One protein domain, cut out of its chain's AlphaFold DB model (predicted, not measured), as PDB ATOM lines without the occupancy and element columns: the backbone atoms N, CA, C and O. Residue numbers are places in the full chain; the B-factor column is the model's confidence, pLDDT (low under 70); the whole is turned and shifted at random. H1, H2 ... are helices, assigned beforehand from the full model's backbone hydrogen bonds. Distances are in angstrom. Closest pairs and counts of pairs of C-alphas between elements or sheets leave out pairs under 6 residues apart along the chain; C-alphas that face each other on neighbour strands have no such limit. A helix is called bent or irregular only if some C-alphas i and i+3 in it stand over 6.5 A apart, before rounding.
ATOM      1  N   LEU A   2      47.144  22.343  58.141       62.56
ATOM      2  CA  LEU A   2      45.953  21.735  58.766       62.56
ATOM      3  C   LEU A   2      45.593  20.373  58.135       62.56
ATOM      4  O   LEU A   2      45.391  19.383  58.826       62.56
ATOM      5  N   ASP A   3      45.587  20.318  56.812       70.81
ATOM      6  CA  ASP A   3      45.398  19.151  55.946       70.81
ATOM      7  C   ASP A   3      46.338  17.972  56.258       70.81
ATOM      8  O   ASP A   3      45.891  16.828  56.312       70.81
ATOM      9  N   ALA A   4      47.606  18.242  56.569       80.38
ATOM     10  CA  ALA A   4      48.582  17.203  56.910       80.38
ATOM     11  C   ALA A   4      48.253  16.449  58.215       80.38
ATOM     12  O   ALA A   4      48.698  15.319  58.399       80.38
ATOM     13  N   VAL A   5      47.473  17.060  59.115       89.12
ATOM     14  CA  VAL A   5      47.066  16.466  60.399       89.12
ATOM     15  C   VAL A   5      45.679  15.831  60.297       89.12
ATOM     16  O   VAL A   5      45.454  14.749  60.833       89.12
ATOM     17  N   TRP A   6      44.747  16.449  59.568       91.75
ATOM     18  CA  TRP A   6      43.388  15.917  59.421       91.75
ATOM     19  C   TRP A   6      43.321  14.635  58.587       91.75
ATOM     20  O   TRP A   6      42.534  13.749  58.914       91.75
ATOM     21  N   VAL A   7      44.158  14.496  57.552       91.44
ATOM     22  CA  VAL A   7      44.205  13.291  56.705       91.44
ATOM     23  C   VAL A   7      44.548  12.020  57.502       91.44
ATOM     24  O   VAL A   7      43.764  11.068  57.442       91.44
ATOM     25  N   PRO A   8      45.645  11.959  58.286       93.88
ATOM     26  CA  PRO A   8      45.945  10.765  59.074       93.88
ATOM     27  C   PRO A   8      44.901  10.515  60.169       93.88
ATOM     28  O   PRO A   8      44.574   9.360  60.432       93.88
ATOM     29  N   ILE A   9      44.321  11.564  60.765       95.69
ATOM     30  CA  ILE A   9      43.234  11.412  61.744       95.69
ATOM     31  C   ILE A   9      42.012  10.751  61.097       95.69
ATOM     32  O   ILE A   9      41.492   9.775  61.635       95.69
ATOM     33  N   ALA A  10      41.575  11.233  59.931       95.38
ATOM     34  CA  ALA A  10      40.449  10.654  59.205       95.38
ATOM     35  C   ALA A  10      40.713   9.186  58.832       95.38
ATOM     36  O   ALA A  10      39.849   8.335  59.039       95.38
ATOM     37  N   PHE A  11      41.921   8.872  58.355       95.38
ATOM     38  CA  PHE A  11      42.329   7.500  58.048       95.38
ATOM     39  C   PHE A  11      42.253   6.580  59.275       95.38
ATOM     40  O   PHE A  11      41.680   5.494  59.196       95.38
ATOM     41  N   ILE A  12      42.762   7.031  60.427       97.88
ATOM     42  CA  ILE A  12      42.705   6.271  61.684       97.88
ATOM     43  C   ILE A  12      41.254   6.053  62.123       97.88
ATOM     44  O   ILE A  12      40.894   4.939  62.497       97.88
ATOM     45  N   ILE A  13      40.404   7.081  62.047       97.81
ATOM     46  CA  ILE A  13      38.981   6.968  62.398       97.81
ATOM     47  C   ILE A  13      38.290   5.925  61.514       97.81
ATOM     48  O   ILE A  13      37.572   5.073  62.035       97.81
ATOM     49  N   ILE A  14      38.529   5.956  60.199       97.75
ATOM     50  CA  ILE A  14      37.952   4.989  59.257       97.75
ATOM     51  C   ILE A  14      38.442   3.575  59.578       97.75
ATOM     52  O   ILE A  14      37.624   2.663  59.671       97.75
ATOM     53  N   LEU A  15      39.742   3.386  59.822       97.94
ATOM     54  CA  LEU A  15      40.288   2.080  60.203       97.94
ATOM     55  C   LEU A  15      39.658   1.539  61.488       97.94
ATOM     56  O   LEU A  15      39.273   0.369  61.538       97.94
ATOM     57  N   ILE A  16      39.524   2.381  62.517       98.38
ATOM     58  CA  ILE A  16      38.889   2.002  63.784       98.38
ATOM     59  C   ILE A  16      37.422   1.639  63.551       98.38
ATOM     60  O   ILE A  16      36.966   0.610  64.050       98.38
ATOM     61  N   ALA A  17      36.690   2.435  62.772       98.06
ATOM     62  CA  ALA A  17      35.295   2.163  62.446       98.06
ATOM     63  C   ALA A  17      35.136   0.832  61.691       98.06
ATOM     64  O   ALA A  17      34.312   0.004  62.078       98.06
ATOM     65  N   SER A  18      35.959   0.571  60.671       97.56
ATOM     66  CA  SER A  18      35.953  -0.694  59.927       97.56
ATOM     67  C   SER A  18      36.287  -1.890  60.823       97.56
ATOM     68  O   SER A  18      35.605  -2.914  60.765       97.56
ATOM     69  N   ALA A  19      37.287  -1.761  61.699       97.81
ATOM     70  CA  ALA A  19      37.644  -2.804  62.658       97.81
ATOM     71  C   ALA A  19      36.528  -3.050  63.690       97.81
ATOM     72  O   ALA A  19      36.241  -4.198  64.040       97.81
ATOM     73  N   ALA A  20      35.857  -1.992  64.153       97.88
ATOM     74  CA  ALA A  20      34.718  -2.096  65.058       97.88
ATOM     75  C   ALA A  20      33.552  -2.841  64.395       97.88
ATOM     76  O   ALA A  20      33.018  -3.779  64.983       97.88
ATOM     77  N   ILE A  21      33.213  -2.500  63.147       97.56
ATOM     78  CA  ILE A  21      32.173  -3.197  62.376       97.56
ATOM     79  C   ILE A  21      32.541  -4.671  62.180       97.56
ATOM     80  O   ILE A  21      31.713  -5.544  62.425       97.56
ATOM     81  N   TYR A  22      33.785  -4.968  61.798       96.75
ATOM     82  CA  TYR A  22      34.240  -6.344  61.590       96.75
ATOM     83  C   TYR A  22      34.173  -7.181  62.876       96.75
ATOM     84  O   TYR A  22      33.640  -8.292  62.886       96.75
ATOM     85  N   THR A  23      34.684  -6.647  63.986       96.56
ATOM     86  CA  THR A  23      34.691  -7.355  65.275       96.56
ATOM     87  C   THR A  23      33.293  -7.501  65.864       96.56
ATOM     88  O   THR A  23      32.994  -8.534  66.465       96.56
ATOM     89  N   TRP A  24      32.417  -6.513  65.669       97.56
ATOM     90  CA  TRP A  24      31.019  -6.612  66.066       97.56
ATOM     91  C   TRP A  24      30.279  -7.643  65.208       97.56
ATOM     92  O   TRP A  24      29.659  -8.552  65.759       97.56
ATOM     93  N   GLY A  25      30.432  -7.592  63.883       95.44
ATOM     94  CA  GLY A  25      29.876  -8.590  62.967       95.44
ATOM     95  C   GLY A  25      30.296 -10.010  63.349       95.44
ATOM     96  O   GLY A  25      29.453 -10.896  63.454       95.44
ATOM     97  N   ARG A  26      31.572 -10.208  63.699       94.06
ATOM     98  CA  ARG A  26      32.089 -11.491  64.196       94.06
ATOM     99  C   ARG A  26      31.455 -11.948  65.517       94.06
ATOM    100  O   ARG A  26      31.321 -13.148  65.719       94.06
ATOM    101  N   LYS A  27      31.102 -11.031  66.426       94.75
ATOM    102  CA  LYS A  27      30.454 -11.368  67.711       94.75
ATOM    103  C   LYS A  27      28.971 -11.715  67.562       94.75
ATOM    104  O   LYS A  27      28.462 -12.488  68.363       94.75
ATOM    105  N   VAL A  28      28.284 -11.110  66.592       96.12
ATOM    106  CA  VAL A  28      26.847 -11.331  66.338       96.12
ATOM    107  C   VAL A  28      26.615 -12.547  65.441       96.12
ATOM    108  O   VAL A  28      25.578 -13.197  65.550       96.12
ATOM    109  N   ALA A  29      27.565 -12.864  64.560       92.19
ATOM    110  CA  ALA A  29      27.451 -13.988  63.646       92.19
ATOM    111  C   ALA A  29      27.389 -15.343  64.387       92.19
ATOM    112  O   ALA A  29      28.075 -15.533  65.396       92.19
ATOM    113  N   PRO A  30      26.620 -16.318  63.865       90.12
ATOM    114  CA  PRO A  30      26.691 -17.706  64.307       90.12
ATOM    115  C   PRO A  30      28.122 -18.267  64.198       90.12
ATOM    116  O   PRO A  30      28.899 -17.805  63.356       90.12
ATOM    117  N   ILE A  57      44.884 -11.723  29.807       82.31
ATOM    118  CA  ILE A  57      46.006 -10.783  29.664       82.31
ATOM    119  C   ILE A  57      45.548  -9.322  29.476       82.31
ATOM    120  O   ILE A  57      46.236  -8.394  29.885       82.31
ATOM    121  N   ASN A  58      44.330  -9.114  28.966       82.81
ATOM    122  CA  ASN A  58      43.712  -7.794  28.814       82.81
ATOM    123  C   ASN A  58      43.600  -7.025  30.146       82.81
ATOM    124  O   ASN A  58      43.739  -5.804  30.165       82.81
ATOM    125  N   TRP A  59      43.412  -7.721  31.272       84.81
ATOM    126  CA  TRP A  59      43.322  -7.096  32.599       84.81
ATOM    127  C   TRP A  59      44.684  -6.583  33.064       84.81
ATOM    128  O   TRP A  59      44.773  -5.544  33.715       84.81
ATOM    129  N   PHE A  60      45.751  -7.284  32.677       87.88
ATOM    130  CA  PHE A  60      47.112  -6.832  32.917       87.88
ATOM    131  C   PHE A  60      47.420  -5.569  32.106       87.88
ATOM    132  O   PHE A  60      47.925  -4.600  32.667       87.88
ATOM    133  N   TYR A  61      47.042  -5.526  30.823       87.25
ATOM    134  CA  TYR A  61      47.194  -4.309  30.018       87.25
ATOM    135  C   TYR A  61      46.435  -3.130  30.620       87.25
ATOM    136  O   TYR A  61      47.006  -2.050  30.755       87.25
ATOM    137  N   TYR A  62      45.193  -3.340  31.063       88.06
ATOM    138  CA  TYR A  62      44.427  -2.304  31.751       88.06
ATOM    139  C   TYR A  62      45.153  -1.774  32.997       88.06
ATOM    140  O   TYR A  62      45.286  -0.563  33.153       88.06
ATOM    141  N   ALA A  63      45.678  -2.659  33.851       90.44
ATOM    142  CA  ALA A  63      46.415  -2.263  35.052       90.44
ATOM    143  C   ALA A  63      47.681  -1.449  34.725       90.44
ATOM    144  O   ALA A  63      47.958  -0.447  35.385       90.44
ATOM    145  N   VAL A  64      48.424  -1.836  33.682       92.25
ATOM    146  CA  VAL A  64      49.615  -1.102  33.225       92.25
ATOM    147  C   VAL A  64      49.242   0.285  32.700       92.25
ATOM    148  O   VAL A  64      49.869   1.268  33.091       92.25
ATOM    149  N   TYR A  65      48.209   0.395  31.859       91.06
ATOM    150  CA  TYR A  65      47.749   1.696  31.366       91.06
ATOM    151  C   TYR A  65      47.244   2.584  32.502       91.06
ATOM    152  O   TYR A  65      47.604   3.758  32.551       91.06
ATOM    153  N   PHE A  66      46.479   2.027  33.442       91.44
ATOM    154  CA  PHE A  66      46.031   2.746  34.630       91.44
ATOM    155  C   PHE A  66      47.215   3.310  35.427       91.44
ATOM    156  O   PHE A  66      47.220   4.497  35.735       91.44
ATOM    157  N   MET A  67      48.251   2.505  35.679       95.06
ATOM    158  CA  MET A  67      49.465   2.950  36.371       95.06
ATOM    159  C   MET A  67      50.184   4.084  35.622       95.06
ATOM    160  O   MET A  67      50.626   5.045  36.245       95.06
ATOM    161  N   ILE A  68      50.302   4.000  34.292       95.19
ATOM    162  CA  ILE A  68      50.928   5.060  33.483       95.19
ATOM    163  C   ILE A  68      50.150   6.372  33.629       95.19
ATOM    164  O   ILE A  68      50.748   7.419  33.882       95.19
ATOM    165  N   PHE A  69      48.826   6.316  33.488       95.25
ATOM    166  CA  PHE A  69      47.965   7.485  33.638       95.25
ATOM    167  C   PHE A  69      48.047   8.066  35.054       95.25
ATOM    168  O   PHE A  69      48.229   9.272  35.199       95.25
ATOM    169  N   ASP A  70      48.037   7.224  36.086       94.75
ATOM    170  CA  ASP A  70      48.170   7.644  37.484       94.75
ATOM    171  C   ASP A  70      49.488   8.397  37.750       94.75
ATOM    172  O   ASP A  70      49.483   9.500  38.301       94.75
ATOM    173  N   ILE A  71      50.620   7.888  37.249       95.88
ATOM    174  CA  ILE A  71      51.922   8.572  37.354       95.88
ATOM    175  C   ILE A  71      51.891   9.934  36.645       95.88
ATOM    176  O   ILE A  71      52.383  10.928  37.185       95.88
ATOM    177  N   ILE A  72      51.295  10.011  35.451       94.19
ATOM    178  CA  ILE A  72      51.150  11.278  34.718       94.19
ATOM    179  C   ILE A  72      50.275  12.257  35.508       94.19
ATOM    180  O   ILE A  72      50.632  13.431  35.616       94.19
ATOM    181  N   ALA A  73      49.168  11.797  36.096       91.50
ATOM    182  CA  ALA A  73      48.298  12.627  36.923       91.50
ATOM    183  C   ALA A  73      49.050  13.202  38.129       91.50
ATOM    184  O   ALA A  73      48.935  14.399  38.408       91.50
ATOM    185  N   PHE A  74      49.868  12.391  38.805       91.81
ATOM    186  CA  PHE A  74      50.734  12.868  39.880       91.81
ATOM    187  C   PHE A  74      51.707  13.946  39.395       91.81
ATOM    188  O   PHE A  74      51.771  15.017  39.999       91.81
ATOM    189  N   ILE A  75      52.414  13.718  38.282       91.44
ATOM    190  CA  ILE A  75      53.349  14.702  37.708       91.44
ATOM    191  C   ILE A  75      52.632  16.019  37.390       91.44
ATOM    192  O   ILE A  75      53.114  17.089  37.765       91.44
ATOM    193  N   LEU A  76      51.466  15.956  36.742       90.50
ATOM    194  CA  LEU A  76      50.665  17.138  36.416       90.50
ATOM    195  C   LEU A  76      50.191  17.870  37.672       90.50
ATOM    196  O   LEU A  76      50.210  19.098  37.702       90.50
ATOM    197  N   THR A  77      49.816  17.135  38.715       87.75
ATOM    198  CA  THR A  77      49.352  17.706  39.986       87.75
ATOM    199  C   THR A  77      50.479  18.453  40.692       87.75
ATOM    200  O   THR A  77      50.293  19.593  41.112       87.75
ATOM    201  N   PHE A  78      51.674  17.863  40.767       86.88
ATOM    202  CA  PHE A  78      52.838  18.531  41.351       86.88
ATOM    203  C   PHE A  78      53.324  19.713  40.500       86.88
ATOM    204  O   PHE A  78      53.707  20.745  41.049       86.88
ATOM    205  N   GLY A  79      53.258  19.612  39.170       85.62
ATOM    206  CA  GLY A  79      53.600  20.715  38.268       85.62
ATOM    207  C   GLY A  79      52.594  21.873  38.301       85.62
ATOM    208  O   GLY A  79      52.978  23.036  38.159       85.62
ATOM    209  N   ALA A  80      51.308  21.587  38.534       82.56
ATOM    210  CA  ALA A  80      50.232  22.579  38.531       82.56
ATOM    211  C   ALA A  80      50.417  23.691  39.576       82.56
ATOM    212  O   ALA A  80      49.976  24.818  39.341       82.56
ATOM    213  N   PHE A  81      51.119  23.417  40.681       74.31
ATOM    214  CA  PHE A  81      51.426  24.416  41.711       74.31
ATOM    215  C   PHE A  81      52.262  25.596  41.192       74.31
ATOM    216  O   PHE A  81      52.243  26.664  41.798       74.31
ATOM    217  N   GLN A  82      52.965  25.425  40.070       79.25
ATOM    218  CA  GLN A  82      53.921  26.406  39.552       79.25
ATOM    219  C   GLN A  82      53.418  27.161  38.309       79.25
ATOM    220  O   GLN A  82      53.927  28.234  37.995       79.25
ATOM    221  N   LEU A  83      52.416  26.620  37.604       76.69
ATOM    222  CA  LEU A  83      51.945  27.117  36.300       76.69
ATOM    223  C   LEU A  83      50.817  28.164  36.403       76.69
ATOM    224  O   LEU A  83      50.625  28.948  35.478       76.69
ATOM    225  N   GLY A  84      50.080  28.208  37.518       83.44
ATOM    226  CA  GLY A  84      48.883  29.046  37.673       83.44
ATOM    227  C   GLY A  84      47.591  28.362  37.196       83.44
ATOM    228  O   GLY A  84      47.613  27.260  36.654       83.44
ATOM    229  N   ILE A  85      46.438  29.002  37.432       84.56
ATOM    230  CA  ILE A  85      45.106  28.360  37.345       84.56
ATOM    231  C   ILE A  85      44.702  27.995  35.907       84.56
ATOM    232  O   ILE A  85      44.227  26.895  35.652       84.56
ATOM    233  N   LEU A  86      44.868  28.903  34.945       88.38
ATOM    234  CA  LEU A  86      44.452  28.654  33.557       88.38
ATOM    235  C   LEU A  86      45.220  27.496  32.882       88.38
ATOM    236  O   LEU A  86      44.569  26.594  32.348       88.38
ATOM    237  N   PRO A  87      46.567  27.455  32.909       88.25
ATOM    238  CA  PRO A  87      47.309  26.346  32.313       88.25
ATOM    239  C   PRO A  87      47.128  25.024  33.069       88.25
ATOM    240  O   PRO A  87      47.148  23.974  32.431       88.25
ATOM    241  N   SER A  88      46.897  25.043  34.389       88.50
ATOM    242  CA  SER A  88      46.606  23.813  35.134       88.50
ATOM    243  C   SER A  88      45.250  23.221  34.751       88.50
ATOM    244  O   SER A  88      45.168  22.025  34.476       88.50
ATOM    245  N   VAL A  89      44.206  24.049  34.623       90.31
ATOM    246  CA  VAL A  89      42.884  23.604  34.151       90.31
ATOM    247  C   VAL A  89      42.973  23.024  32.739       90.31
ATOM    248  O   VAL A  89      42.405  21.963  32.480       90.31
ATOM    249  N   TYR A  90      43.720  23.669  31.840       91.88
ATOM    250  CA  TYR A  90      43.918  23.158  30.482       91.88
ATOM    251  C   TYR A  90      44.650  21.808  30.472       91.88
ATOM    252  O   TYR A  90      44.222  20.880  29.784       91.88
ATOM    253  N   ALA A  91      45.713  21.662  31.268       90.62
ATOM    254  CA  ALA A  91      46.458  20.411  31.377       90.62
ATOM    255  C   ALA A  91      45.593  19.264  31.928       90.62
ATOM    256  O   ALA A  91      45.629  18.157  31.391       90.62
ATOM    257  N   VAL A  92      44.772  19.534  32.949       91.00
ATOM    258  CA  VAL A  92      43.834  18.551  33.518       91.00
ATOM    259  C   VAL A  92      42.764  18.156  32.502       91.00
ATOM    260  O   VAL A  92      42.480  16.969  32.348       91.00
ATOM    261  N   ALA A  93      42.196  19.120  31.772       93.75
ATOM    262  CA  ALA A  93      41.193  18.846  30.745       93.75
ATOM    263  C   ALA A  93      41.761  17.987  29.603       93.75
ATOM    264  O   ALA A  93      41.124  17.024  29.174       93.75
ATOM    265  N   LEU A  94      42.979  18.294  29.146       94.75
ATOM    266  CA  LEU A  94      43.666  17.520  28.114       94.75
ATOM    267  C   LEU A  94      43.977  16.099  28.594       94.75
ATOM    268  O   LEU A  94      43.703  15.137  27.877       94.75
ATOM    269  N   TYR A  95      44.482  15.955  29.819       94.75
ATOM    270  CA  TYR A  95      44.717  14.651  30.431       94.75
ATOM    271  C   TYR A  95      43.425  13.826  30.528       94.75
ATOM    272  O   TYR A  95      43.404  12.668  30.117       94.75
ATOM    273  N   ALA A  96      42.325  14.424  30.994       94.50
ATOM    274  CA  ALA A  96      41.032  13.751  31.086       94.50
ATOM    275  C   ALA A  96      40.517  13.288  29.712       94.50
ATOM    276  O   ALA A  96      40.028  12.164  29.588       94.50
ATOM    277  N   ALA A  97      40.670  14.113  28.671       96.38
ATOM    278  CA  ALA A  97      40.278  13.758  27.309       96.38
ATOM    279  C   ALA A  97      41.091  12.573  26.761       96.38
ATOM    280  O   ALA A  97      40.513  11.627  26.225       96.38
ATOM    281  N   VAL A  98      42.418  12.587  26.932       95.06
ATOM    282  CA  VAL A  98      43.297  11.492  26.485       95.06
ATOM    283  C   VAL A  98      42.986  10.198  27.235       95.06
ATOM    284  O   VAL A  98      42.844   9.148  26.608       95.06
ATOM    285  N   SER A  99      42.815  10.270  28.556       93.31
ATOM    286  CA  SER A  99      42.452   9.118  29.385       93.31
ATOM    287  C   SER A  99      41.105   8.521  28.970       93.31
ATOM    288  O   SER A  99      40.979   7.304  28.861       93.31
ATOM    289  N   LEU A 100      40.109   9.357  28.656       93.75
ATOM    290  CA  LEU A 100      38.811   8.895  28.157       93.75
ATOM    291  C   LEU A 100      38.949   8.171  26.815       93.75
ATOM    292  O   LEU A 100      38.383   7.090  26.648       93.75
ATOM    293  N   VAL A 101      39.722   8.722  25.874       94.12
ATOM    294  CA  VAL A 101      39.990   8.062  24.585       94.12
ATOM    295  C   VAL A 101      40.674   6.714  24.806       94.12
ATOM    296  O   VAL A 101      40.247   5.719  24.225       94.12
ATOM    297  N   ALA A 102      41.681   6.651  25.678       90.00
ATOM    298  CA  ALA A 102      42.382   5.410  25.989       90.00
ATOM    299  C   ALA A 102      41.449   4.349  26.592       90.00
ATOM    300  O   ALA A 102      41.482   3.199  26.162       90.00
ATOM    301  N   ILE A 103      40.564   4.732  27.518       88.94
ATOM    302  CA  ILE A 103      39.557   3.826  28.088       88.94
ATOM    303  C   ILE A 103      38.612   3.311  26.998       88.94
ATOM    304  O   ILE A 103      38.368   2.111  26.922       88.94
ATOM    305  N   VAL A 104      38.105   4.181  26.119       91.06
ATOM    306  CA  VAL A 104      37.215   3.766  25.020       91.06
ATOM    307  C   VAL A 104      37.910   2.786  24.071       91.06
ATOM    308  O   VAL A 104      37.277   1.840  23.608       91.06
ATOM    309  N   VAL A 105      39.199   2.987  23.791       88.62
ATOM    310  CA  VAL A 105      40.000   2.073  22.963       88.62
ATOM    311  C   VAL A 105      40.182   0.726  23.666       88.62
ATOM    312  O   VAL A 105      39.933  -0.307  23.051       88.62
ATOM    313  N   LEU A 106      40.544   0.727  24.951       84.44
ATOM    314  CA  LEU A 106      40.746  -0.492  25.742       84.44
ATOM    315  C   LEU A 106      39.456  -1.286  25.977       84.44
ATOM    316  O   LEU A 106      39.514  -2.501  26.077       84.44
ATOM    317  N   LEU A 107      38.299  -0.624  26.055       82.88
ATOM    318  CA  LEU A 107      36.998  -1.295  26.175       82.88
ATOM    319  C   LEU A 107      36.492  -1.873  24.846       82.88
ATOM    320  O   LEU A 107      35.564  -2.679  24.847       82.88
ATOM    321  N   ARG A 108      37.049  -1.431  23.713       81.00
ATOM    322  CA  ARG A 108      36.681  -1.909  22.372       81.00
ATOM    323  C   ARG A 108      37.578  -3.036  21.848       81.00
ATOM    324  O   ARG A 108      37.194  -3.647  20.853       81.00
ATOM    325  N   GLY A 109      38.741  -3.273  22.461       62.06
ATOM    326  CA  GLY A 109      39.682  -4.351  22.120       62.06
ATOM    327  C   GLY A 109      39.571  -5.548  23.055       62.06
ATOM    328  O   GLY A 109      39.770  -6.680  22.566       62.06
TER     329      GLY A 109
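This is residues 2 to 30 and 57 to 109 of the 109 residues of the protein "NAD(P)H-quinone oxidoreductase subunit 3, chloroplastic" of Odinarchaeota archaeon (strain LCB_4) (UniProt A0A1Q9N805). A long, slender helical hairpin, H2 and H3 side by side and folded back at Gly 84, is accompanied at a distance by one long helix, H1, which stands free with residues 29 and 30. H1 slants away from the hairpin like one limb of an open V with a gap between its limbs, nearer to the hairpin's turn at residue 2 and far from it at Pro 30. The printed part has 82 residues with three named helices, in the order H1, H2, H3, and no named strand; the class is all helix. The whole is extended, with a radius of gyration of the C-alphas of 19.8 A, and flat, spanning 53 by 42 by 15 A.

H1, residues 2 to 28, touches no helix. Residues 2 to 30, of which 2 to 28 belong to H1, stand free. H2, residues 57 to 83, and H3, residues 85 to 108, form a helical hairpin and touch, with 8 pairs of C-alphas within 8 A. Their closest C-alphas are those of Ala 80 and Ser 88, 5.1 A apart. They run opposite ways at a shallow tilt of 5 degrees, with their centres 10.9 A apart. H1 is apart from both H2 and H3. In H3 every O i to N i+4 pair is within hydrogen-bond range; in H1 it is 22 of 23 pairs and in H2 20 of 23.

H1 begins at Leu 2, with its C-alpha at (45.953, 21.735, 58.766), and ends at Val 28; its first and last C-alphas are 38.9 A apart. H2 begins at Ile 57, C-alpha at (46.006, -10.783, 29.664), and ends at Leu 83, also 38.9 A from first to last C-alpha. It has a kink of 26 degrees near residue 77, and it is neither bent nor irregular, but only just: C-alphas 78 and 81 are 6.1 A apart. H3 runs from Ile 85 to Arg 108, whose C-alpha is at (36.681, -1.909, 22.372), and measures 34.8 A from first to last C-alpha.

The two C-alphas farthest apart are those of Pro 30 and Leu 83, 58.6 A. Residues 31 to 56 are cut out and not printed; C-alphas 30 and 57 are 40.3 A apart across the cut. The link from H1 to H2 is the link across this cut, and the link from H2 to H3, one residue, is tight. Without residues 2 to 30, the body of 53 residues spans 40 by 16 by 6 A. The mean pLDDT of the printed part is 90.3, and residues 2 and 109 are under 70 in this model.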